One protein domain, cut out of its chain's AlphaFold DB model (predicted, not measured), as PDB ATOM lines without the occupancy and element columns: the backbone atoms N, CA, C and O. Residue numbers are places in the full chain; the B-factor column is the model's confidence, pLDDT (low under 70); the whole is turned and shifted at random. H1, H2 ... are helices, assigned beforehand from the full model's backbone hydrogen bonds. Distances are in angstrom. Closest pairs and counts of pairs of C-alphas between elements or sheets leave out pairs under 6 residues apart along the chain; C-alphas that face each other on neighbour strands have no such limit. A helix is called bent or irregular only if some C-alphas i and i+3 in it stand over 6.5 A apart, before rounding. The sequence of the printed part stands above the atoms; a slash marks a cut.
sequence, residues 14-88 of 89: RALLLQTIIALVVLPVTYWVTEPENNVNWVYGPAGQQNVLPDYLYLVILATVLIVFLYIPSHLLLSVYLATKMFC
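This is residues 14 to 88 of the 89 residues of an uncharacterized protein of Halomonas sulfidaeris (UniProt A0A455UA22). This is a helical hairpin: the gently bent H2 runs back beside the shorter H1, and a folded loop, residues 34 to 54, joins them at one end. Residues 80 to 88, of which 80 to 86 belong to H2, stick out at the other end. The printed part has 75 residues, with two named helices, H1 then H2, and no named strand. It is all helix and loose, with a radius of gyration of the C-alphas of 15.4 A, spanning 51 by 22 by 18 A.

Look at H2, residues 55 to 86, assigned as one helix by its hydrogen bonds but bent: C-alphas 69 and 72 are 6.5 A apart. Its arms H2a, residues 55 to 69, and H2b, residues 72 to 86, stand at a shallow tilt of 26 degrees. H1, residues 15 to 33, touches H2a with residues 20 to 28 alone, a hairpin at 21 degrees, opposite ways; the closest C-alphas, Thr 20 and Ile 67, are 6.5 A apart. H1 and H2b only just touch, with 3 pairs of C-alphas within 8 A, only at their ends; the closest, Leu 16 and His 75, are 6.3 A apart. Each O i to N i+4 pair is within hydrogen-bond range in H2a and H2b, and 14 of 15 in H1.

Find C-alpha 15 at (104.658, 146.169, 101.333); H1 runs 25.8 A from there. H2a spans 20.5 A and H2b 21.1 A, ending at C-alpha 86, (100.896, 150.258, 118.088).

The farthest C-alphas, Asn 51 and Cys 88, are 52.3 A apart. The H1 to H2 link is long, the printed part has no cut, and pLDDT is under 70 at residues 83 to 88.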
ATOM      1  N   ARG A  14     102.463 149.611 102.319       95.50
ATOM      2  CA  ARG A  14     102.867 149.542 100.904       95.50
ATOM      3  C   ARG A  14     103.566 148.230 100.550       95.50
ATOM      4  O   ARG A  14     103.783 147.973  99.367       95.50
ATOM      5  N   ALA A  15     103.908 147.402 101.541       95.75
ATOM      6  CA  ALA A  15     104.658 146.169 101.333       95.75
ATOM      7  C   ALA A  15     103.980 145.225 100.331       95.75
ATOM      8  O   ALA A  15     104.672 144.661  99.492       95.75
ATOM      9  N   LEU A  16     102.647 145.096 100.349       97.50
ATOM     10  CA  LEU A  16     101.938 144.230  99.397       97.50
ATOM     11  C   LEU A  16     102.117 144.696  97.946       97.50
ATOM     12  O   LEU A  16     102.419 143.883  97.073       97.50
ATOM     13  N   LEU A  17     101.961 145.999  97.694       97.94
ATOM     14  CA  LEU A  17     102.110 146.575  96.357       97.94
ATOM     15  C   LEU A  17     103.543 146.401  95.848       97.94
ATOM     16  O   LEU A  17     103.749 145.884  94.752       97.94
ATOM     17  N   LEU A  18     104.530 146.789  96.661       98.25
ATOM     18  CA  LEU A  18     105.939 146.698  96.279       98.25
ATOM     19  C   LEU A  18     106.376 145.246  96.068       98.25
ATOM     20  O   LEU A  18     106.997 144.951  95.053       98.25
ATOM     21  N   GLN A  19     105.999 144.330  96.961       97.69
ATOM     22  CA  GLN A  19     106.331 142.910  96.831       97.69
ATOM     23  C   GLN A  19     105.699 142.288  95.577       97.69
ATOM     24  O   GLN A  19     106.332 141.475  94.902       97.69
ATOM     25  N   THR A  20     104.474 142.695  95.235       98.44
ATOM     26  CA  THR A  20     103.793 142.251  94.011       98.44
ATOM     27  C   THR A  20     104.518 142.747  92.764       98.44
ATOM     28  O   THR A  20     104.822 141.945  91.886       98.44
ATOM     29  N   ILE A  21     104.858 144.040  92.701       98.62
ATOM     30  CA  ILE A  21     105.616 144.616  91.578       98.62
ATOM     31  C   ILE A  21     106.970 143.919  91.436       98.62
ATOM     32  O   ILE A  21     107.340 143.517  90.336       98.62
ATOM     33  N   ILE A  22     107.688 143.727  92.547       98.50
ATOM     34  CA  ILE A  22     108.978 143.036  92.550       98.50
ATOM     35  C   ILE A  22     108.821 141.622  91.994       98.50
ATOM     36  O   ILE A  22     109.573 141.255  91.102       98.50
ATOM     37  N   ALA A  23     107.840 140.840  92.446       98.12
ATOM     38  CA  ALA A  23     107.635 139.485  91.933       98.12
ATOM     39  C   ALA A  23     107.287 139.467  90.437       98.12
ATOM     40  O   ALA A  23     107.855 138.675  89.687       98.12
ATOM     41  N   LEU A  24     106.412 140.373  89.989       98.31
ATOM     42  CA  LEU A  24     106.027 140.497  88.581       98.31
ATOM     43  C   LEU A  24     107.181 140.930  87.671       98.31
ATOM     44  O   LEU A  24     107.104 140.694  86.473       98.31
ATOM     45  N   VAL A  25     108.238 141.542  88.209       98.44
ATOM     46  CA  VAL A  25     109.454 141.883  87.456       98.44
ATOM     47  C   VAL A  25     110.501 140.775  87.572       98.44
ATOM     48  O   VAL A  25     111.047 140.326  86.570       98.44
ATOM     49  N   VAL A  26     110.779 140.304  88.786       98.38
ATOM     50  CA  VAL A  26     111.857 139.348  89.069       98.38
ATOM     51  C   VAL A  26     111.592 137.995  88.419       98.38
ATOM     52  O   VAL A  26     112.515 137.432  87.836       98.38
ATOM     53  N   LEU A  27     110.364 137.473  88.475       98.31
ATOM     54  CA  LEU A  27     110.045 136.174  87.872       98.31
ATOM     55  C   LEU A  27     110.307 136.150  86.353       98.31
ATOM     56  O   LEU A  27     111.092 135.309  85.921       98.31
ATOM     57  N   PRO A  28     109.756 137.067  85.536       97.88
ATOM     58  CA  PRO A  28     110.068 137.083  84.110       97.88
ATOM     59  C   PRO A  28     111.540 137.372  83.833       97.88
ATOM     60  O   PRO A  28     112.156 136.681  83.027       97.88
ATOM     61  N   VAL A  29     112.130 138.367  84.508       98.50
ATOM     62  CA  VAL A  29     113.540 138.716  84.278       98.50
ATOM     63  C   VAL A  29     114.426 137.504  84.528       98.50
ATOM     64  O   VAL A  29     115.238 137.169  83.675       98.50
ATOM     65  N   THR A  30     114.239 136.803  85.646       97.75
ATOM     66  CA  THR A  30     115.063 135.628  85.958       97.75
ATOM     67  C   THR A  30     114.776 134.430  85.069       97.75
ATOM     68  O   THR A  30     115.723 133.730  84.734       97.75
ATOM     69  N   TYR A  31     113.553 134.246  84.573       97.12
ATOM     70  CA  TYR A  31     113.291 133.267  83.514       97.12
ATOM     71  C   TYR A  31     114.103 133.545  82.234       97.12
ATOM     72  O   TYR A  31     114.581 132.613  81.596       97.12
ATOM     73  N   TRP A  32     114.294 134.816  81.865       97.50
ATOM     74  CA  TRP A  32     115.040 135.180  80.654       97.50
ATOM     75  C   TRP A  32     116.561 135.204  80.812       97.50
ATOM     76  O   TRP A  32     117.258 135.037  79.814       97.50
ATOM     77  N   VAL A  33     117.082 135.460  82.016       97.94
ATOM     78  CA  VAL A  33     118.531 135.668  82.229       97.94
ATOM     79  C   VAL A  33     119.228 134.539  82.985       97.94
ATOM     80  O   VAL A  33     120.423 134.650  83.251       97.94
ATOM     81  N   THR A  34     118.509 133.484  83.376       96.62
ATOM     82  CA  THR A  34     119.091 132.328  84.077       96.62
ATOM     83  C   THR A  34     118.923 131.041  83.275       96.62
ATOM     84  O   THR A  34     118.332 131.041  82.200       96.62
ATOM     85  N   GLU A  35     119.507 129.960  83.785       95.12
ATOM     86  CA  GLU A  35     119.387 128.606  83.243       95.12
ATOM     87  C   GLU A  35     118.714 127.704  84.297       95.12
ATOM     88  O   GLU A  35     118.765 128.032  85.492       95.12
ATOM     89  N   PRO A  36     118.097 126.571  83.911       94.62
ATOM     90  CA  PRO A  36     117.429 125.650  84.838       94.62
ATOM     91  C   PRO A  36     118.294 125.150  86.003       94.62
ATOM     92  O   PRO A  36     117.777 124.885  87.090       94.62
ATOM     93  N   GLU A  37     119.608 125.064  85.817       94.38
ATOM     94  CA  GLU A  37     120.585 124.688  86.842       94.38
ATOM     95  C   GLU A  37     120.707 125.761  87.941       94.38
ATOM     96  O   GLU A  37     121.078 125.460  89.075       94.38
ATOM     97  N   ASN A  38     120.336 127.006  87.627       95.06
ATOM     98  CA  ASN A  38     120.409 128.188  88.490       95.06
ATOM     99  C   ASN A  38     119.014 128.691  88.913       95.06
ATOM    100  O   ASN A  38     118.779 129.889  89.085       95.06
ATOM    101  N   ASN A  39     118.070 127.770  89.104       95.31
ATOM    102  CA  ASN A  39     116.650 128.051  89.315       95.31
ATOM    103  C   ASN A  39     116.293 128.491  90.753       95.31
ATOM    104  O   ASN A  39     115.445 127.895  91.415       95.31
ATOM    105  N   VAL A  40     116.926 129.550  91.262       95.00
ATOM    106  CA  VAL A  40     116.687 130.057  92.630       95.00
ATOM    107  C   VAL A  40     115.245 130.545  92.817       95.00
ATOM    108  O   VAL A  40     114.644 130.303  93.861       95.00
ATOM    109  N   ASN A  41     114.673 131.187  91.794       95.94
ATOM    110  CA  ASN A  41     113.313 131.742  91.833       95.94
ATOM    111  C   ASN A  41     112.223 130.759  91.386       95.94
ATOM    112  O   ASN A  41     111.065 131.152  91.258       95.94
ATOM    113  N   TRP A  42     112.589 129.501  91.131       97.06
ATOM    114  CA  TRP A  42     111.679 128.432  90.709       97.06
ATOM    115  C   TRP A  42     110.943 128.702  89.393       97.06
ATOM    116  O   TRP A  42     109.955 128.043  89.108       97.06
ATOM    117  N   VAL A  43     111.435 129.618  88.559       97.62
ATOM    118  CA  VAL A  43     110.828 130.022  87.281       97.62
ATOM    119  C   VAL A  43     110.702 128.887  86.259       97.62
ATOM    120  O   VAL A  43     109.855 128.978  85.377       97.62
ATOM    121  N   TYR A  44     111.474 127.804  86.406       97.62
ATOM    122  CA  TYR A  44     111.376 126.611  85.551       97.62
ATOM    123  C   TYR A  44     110.573 125.461  86.162       97.62
ATOM    124  O   TYR A  44     110.329 124.480  85.471       97.62
ATOM    125  N   GLY A  45     110.172 125.533  87.432       96.19
ATOM    126  CA  GLY A  45     109.610 124.392  88.154       96.19
ATOM    127  C   GLY A  45     110.253 124.169  89.525       96.19
ATOM    128  O   GLY A  45     111.357 124.648  89.791       96.19
ATOM    129  N   PRO A  46     109.589 123.432  90.429       93.44
ATOM    130  CA  PRO A  46     110.207 122.990  91.672       93.44
ATOM    131  C   PRO A  46     111.256 121.902  91.390       93.44
ATOM    132  O   PRO A  46     110.976 120.935  90.687       93.44
ATOM    133  N   ALA A  47     112.449 122.040  91.977       83.56
ATOM    134  CA  ALA A  47     113.561 121.082  91.876       83.56
ATOM    135  C   ALA A  47     114.130 120.828  90.460       83.56
ATOM    136  O   ALA A  47     114.912 119.897  90.277       83.56
ATOM    137  N   GLY A  48     113.787 121.659  89.474       86.88
ATOM    138  CA  GLY A  48     114.294 121.563  88.105       86.88
ATOM    139  C   GLY A  48     113.262 122.039  87.088       86.88
ATOM    140  O   GLY A  48     112.242 122.621  87.460       86.88
ATOM    141  N   GLN A  49     113.525 121.785  85.807       93.75
ATOM    142  CA  GLN A  49     112.600 122.148  84.740       93.75
ATOM    143  C   GLN A  49     111.394 121.201  84.685       93.75
ATOM    144  O   GLN A  49     111.535 119.984  84.558       93.75
ATOM    145  N   GLN A  50     110.197 121.774  84.772       93.62
ATOM    146  CA  GLN A  50     108.930 121.086  84.551       93.62
ATOM    147  C   GLN A  50     108.612 121.014  83.051       93.62
ATOM    148  O   GLN A  50     108.975 121.913  82.300       93.62
ATOM    149  N   ASN A  51     107.889 119.974  82.622       94.50
ATOM    150  CA  ASN A  51     107.513 119.758  81.213       94.50
ATOM    151  C   ASN A  51     105.999 119.527  81.022       94.50
ATOM    152  O   ASN A  51     105.573 118.980  80.008       94.50
ATOM    153  N   VAL A  52     105.182 119.868  82.023       96.12
ATOM    154  CA  VAL A  52     103.729 119.617  82.035       96.12
ATOM    155  C   VAL A  52     102.953 120.801  81.461       96.12
ATOM    156  O   VAL A  52     101.976 120.617  80.741       96.12
ATOM    157  N   LEU A  53     103.373 122.018  81.797       96.31
ATOM    158  CA  LEU A  53     102.734 123.263  81.386       96.31
ATOM    159  C   LEU A  53     103.639 124.034  80.421       96.31
ATOM    160  O   LEU A  53     104.860 123.946  80.533       96.31
ATOM    161  N   PRO A  54     103.070 124.858  79.529       96.81
ATOM    162  CA  PRO A  54     103.841 125.884  78.842       96.81
ATOM    163  C   PRO A  54     104.490 126.845  79.846       96.81
ATOM    164  O   PRO A  54     103.839 127.270  80.803       96.81
ATOM    165  N   ASP A  55     105.738 127.238  79.601       94.75
ATOM    166  CA  ASP A  55     106.541 128.036  80.539       94.75
ATOM    167  C   ASP A  55     105.856 129.339  80.972       94.75
ATOM    168  O   ASP A  55     105.782 129.650  82.159       94.75
ATOM    169  N   TYR A  56     105.264 130.082  80.034       95.62
ATOM    170  CA  TYR A  56     104.545 131.321  80.349       95.62
ATOM    171  C   TYR A  56     103.340 131.080  81.268       95.62
ATOM    172  O   TYR A  56     103.061 131.889  82.153       95.62
ATOM    173  N   LEU A  57     102.631 129.961  81.088       97.94
ATOM    174  CA  LEU A  57     101.487 129.607  81.921       97.94
ATOM    175  C   LEU A  57     101.960 129.223  83.322       97.94
ATOM    176  O   LEU A  57     101.358 129.644  84.308       97.94
ATOM    177  N   TYR A  58     103.073 128.493  83.407       97.56
ATOM    178  CA  TYR A  58     103.727 128.195  84.672       97.56
ATOM    179  C   TYR A  58     104.132 129.479  85.420       97.56
ATOM    180  O   TYR A  58     103.802 129.610  86.596       97.56
ATOM    181  N   LEU A  59     104.742 130.464  84.748       97.62
ATOM    182  CA  LEU A  59     105.123 131.743  85.367       97.62
ATOM    183  C   LEU A  59     103.920 132.537  85.888       97.62
ATOM    184  O   LEU A  59     103.972 133.078  86.993       97.62
ATOM    185  N   VAL A  60     102.826 132.594  85.123       98.25
ATOM    186  CA  VAL A  60     101.590 133.270  85.554       98.25
ATOM    187  C   VAL A  60     100.989 132.574  86.774       98.25
ATOM    188  O   VAL A  60     100.589 133.244  87.730       98.25
ATOM    189  N   ILE A  61     100.958 131.239  86.778       98.19
ATOM    190  CA  ILE A  61     100.483 130.454  87.922       98.19
ATOM    191  C   ILE A  61     101.389 130.685  89.131       98.19
ATOM    192  O   ILE A  61     100.879 130.970  90.210       98.19
ATOM    193  N   LEU A  62     102.711 130.631  88.960       97.88
ATOM    194  CA  LEU A  62     103.681 130.867  90.027       97.88
ATOM    195  C   LEU A  62     103.493 132.256  90.646       97.88
ATOM    196  O   LEU A  62     103.323 132.364  91.859       97.88
ATOM    197  N   ALA A  63     103.440 133.311  89.827       98.44
ATOM    198  CA  ALA A  63     103.198 134.675  90.296       98.44
ATOM    199  C   ALA A  63     101.872 134.783  91.063       98.44
ATOM    200  O   ALA A  63     101.828 135.337  92.162       98.44
ATOM    201  N   THR A  64     100.803 134.195  90.517       98.56
ATOM    202  CA  THR A  64      99.480 134.174  91.154       98.56
ATOM    203  C   THR A  64      99.532 133.460  92.499       98.56
ATOM    204  O   THR A  64      99.004 133.972  93.484       98.56
ATOM    205  N   VAL A  65     100.209 132.312  92.574       98.38
ATOM    206  CA  VAL A  65     100.332 131.538  93.808       98.38
ATOM    207  C   VAL A  65     101.086 132.329  94.874       98.38
ATOM    208  O   VAL A  65     100.606 132.429  96.004       98.38
ATOM    209  N   LEU A  66     102.217 132.948  94.520       98.19
ATOM    210  CA  LEU A  66     102.977 133.789  95.446       98.19
ATOM    211  C   LEU A  66     102.131 134.958  95.965       98.19
ATOM    212  O   LEU A  66     102.086 135.201  97.170       98.19
ATOM    213  N   ILE A  67     101.420 135.665  95.087       98.38
ATOM    214  CA  ILE A  67     100.618 136.829  95.479       98.38
ATOM    215  C   ILE A  67      99.442 136.404  96.367       98.38
ATOM    216  O   ILE A  67      99.269 136.934  97.465       98.38
ATOM    217  N   VAL A  68      98.647 135.436  95.908       98.56
ATOM    218  CA  VAL A  68      97.370 135.071  96.534       98.56
ATOM    219  C   VAL A  68      97.564 134.254  97.803       98.56
ATOM    220  O   VAL A  68      96.881 134.511  98.790       98.56
ATOM    221  N   PHE A  69      98.484 133.289  97.805       98.19
ATOM    222  CA  PHE A  69      98.623 132.351  98.923       98.19
ATOM    223  C   PHE A  69      99.759 132.698  99.883       98.19
ATOM    224  O   PHE A  69      99.740 132.223 101.016       98.19
ATOM    225  N   LEU A  70     100.721 133.541  99.489       97.31
ATOM    226  CA  LEU A  70     101.808 133.956 100.383       97.31
ATOM    227  C   LEU A  70     101.742 135.440 100.737       97.31
ATOM    228  O   LEU A  70     101.687 135.773 101.922       97.31
ATOM    229  N   TYR A  71     101.730 136.344  99.756       97.56
ATOM    230  CA  TYR A  71     101.870 137.777 100.024       97.56
ATOM    231  C   TYR A  71     100.629 138.373 100.678       97.56
ATOM    232  O   TYR A  71     100.764 139.043 101.699       97.56
ATOM    233  N   ILE A  72      99.433 138.104 100.144       97.88
ATOM    234  CA  ILE A  72      98.182 138.613 100.721       97.88
ATOM    235  C   ILE A  72      97.984 138.085 102.154       97.88
ATOM    236  O   ILE A  72      97.825 138.914 103.052       97.88
ATOM    237  N   PRO A  73      98.064 136.768 102.439       97.50
ATOM    238  CA  PRO A  73      97.871 136.266 103.797       97.50
ATOM    239  C   PRO A  73      98.910 136.818 104.772       97.50
ATOM    240  O   PRO A  73      98.553 137.278 105.855       97.50
ATOM    241  N   SER A  74     100.185 136.866 104.370       95.62
ATOM    242  CA  SER A  74     101.249 137.443 105.204       95.62
ATOM    243  C   SER A  74     101.011 138.927 105.479       95.62
ATOM    244  O   SER A  74     101.175 139.378 106.612       95.62
ATOM    245  N   HIS A  75     100.589 139.690 104.467       95.81
ATOM    246  CA  HIS A  75     100.270 141.106 104.606       95.81
ATOM    247  C   HIS A  75      99.126 141.337 105.589       95.81
ATOM    248  O   HIS A  75      99.244 142.194 106.462       95.81
ATOM    249  N   LEU A  76      98.047 140.560 105.484       95.00
ATOM    250  CA  LEU A  76      96.902 140.667 106.385       95.00
ATOM    251  C   LEU A  76      97.292 140.312 107.824       95.00
ATOM    252  O   LEU A  76      97.011 141.086 108.735       95.00
ATOM    253  N   LEU A  77      98.001 139.196 108.025       93.38
ATOM    254  CA  LEU A  77      98.452 138.761 109.349       93.38
ATOM    255  C   LEU A  77      99.349 139.809 110.019       93.38
ATOM    256  O   LEU A  77      99.121 140.169 111.175       93.38
ATOM    257  N   LEU A  78     100.343 140.325 109.294       93.00
ATOM    258  CA  LEU A  78     101.282 141.315 109.823       93.00
ATOM    259  C   LEU A  78     100.618 142.676 110.039       93.00
ATOM    260  O   LEU A  78     100.863 143.307 111.067       93.00
ATOM    261  N   SER A  79      99.752 143.106 109.119       90.44
ATOM    262  CA  SER A  79      99.023 144.372 109.245       90.44
ATOM    263  C   SER A  79      98.096 144.359 110.449       90.44
ATOM    264  O   SER A  79      98.080 145.330 111.194       90.44
ATOM    265  N   VAL A  80      97.358 143.269 110.678       85.19
ATOM    266  CA  VAL A  80      96.472 143.145 111.841       85.19
ATOM    267  C   VAL A  80      97.298 143.087 113.124       85.19
ATOM    268  O   VAL A  80      97.136 143.937 113.993       85.19
ATOM    269  N   TYR A  81      98.234 142.141 113.229       80.69
ATOM    270  CA  TYR A  81      98.968 141.896 114.472       80.69
ATOM    271  C   TYR A  81      99.821 143.093 114.921       80.69
ATOM    272  O   TYR A  81      99.858 143.427 116.108       80.69
ATOM    273  N   LEU A  82     100.508 143.757 113.985       82.19
ATOM    274  CA  LEU A  82     101.392 144.878 114.311       82.19
ATOM    275  C   LEU A  82     100.650 146.215 114.401       82.19
ATOM    276  O   LEU A  82     101.084 147.071 115.171       82.19
ATOM    277  N   ALA A  83      99.503 146.389 113.730       68.00
ATOM    278  CA  ALA A  83      98.646 147.546 113.991       68.00
ATOM    279  C   ALA A  83      98.079 147.507 115.416       68.00
ATOM    280  O   ALA A  83      98.091 148.529 116.095       68.00
ATOM    281  N   THR A  84      97.648 146.340 115.910       61.47
ATOM    282  CA  THR A  84      97.107 146.205 117.275       61.47
ATOM    283  C   THR A  84      98.144 146.543 118.352       61.47
ATOM    284  O   THR A  84      97.797 147.137 119.370       61.47
ATOM    285  N   LYS A  85      99.428 146.228 118.132       58.19
ATOM    286  CA  LYS A  85     100.497 146.553 119.092       58.19
ATOM    287  C   LYS A  85     100.851 148.040 119.167       58.19
ATOM    288  O   LYS A  85     101.326 148.467 120.212       58.19
ATOM    289  N   MET A  86     100.598 148.820 118.115       53.78
ATOM    290  CA  MET A  86     100.896 150.258 118.088       53.78
ATOM    291  C   MET A  86      99.895 151.103 118.900       53.78
ATOM    292  O   MET A  86     100.213 152.229 119.252       53.78
ATOM    293  N   PHE A  87      98.707 150.567 119.218       50.84
ATOM    294  CA  PHE A  87      97.663 151.249 120.007       50.84
ATOM    295  C   PHE A  87      97.597 150.813 121.485       50.84
ATOM    296  O   PHE A  87      96.747 151.297 122.226       50.84
ATOM    297  N   CYS A  88      98.446 149.875 121.914       50.41
ATOM    298  CA  CYS A  88      98.531 149.396 123.304       50.41
ATOM    299  C   CYS A  88      99.860 149.763 123.991       50.41
ATOM    300  O   CYS A  88     100.150 149.241 125.068       50.41
TER     301      CYS A  88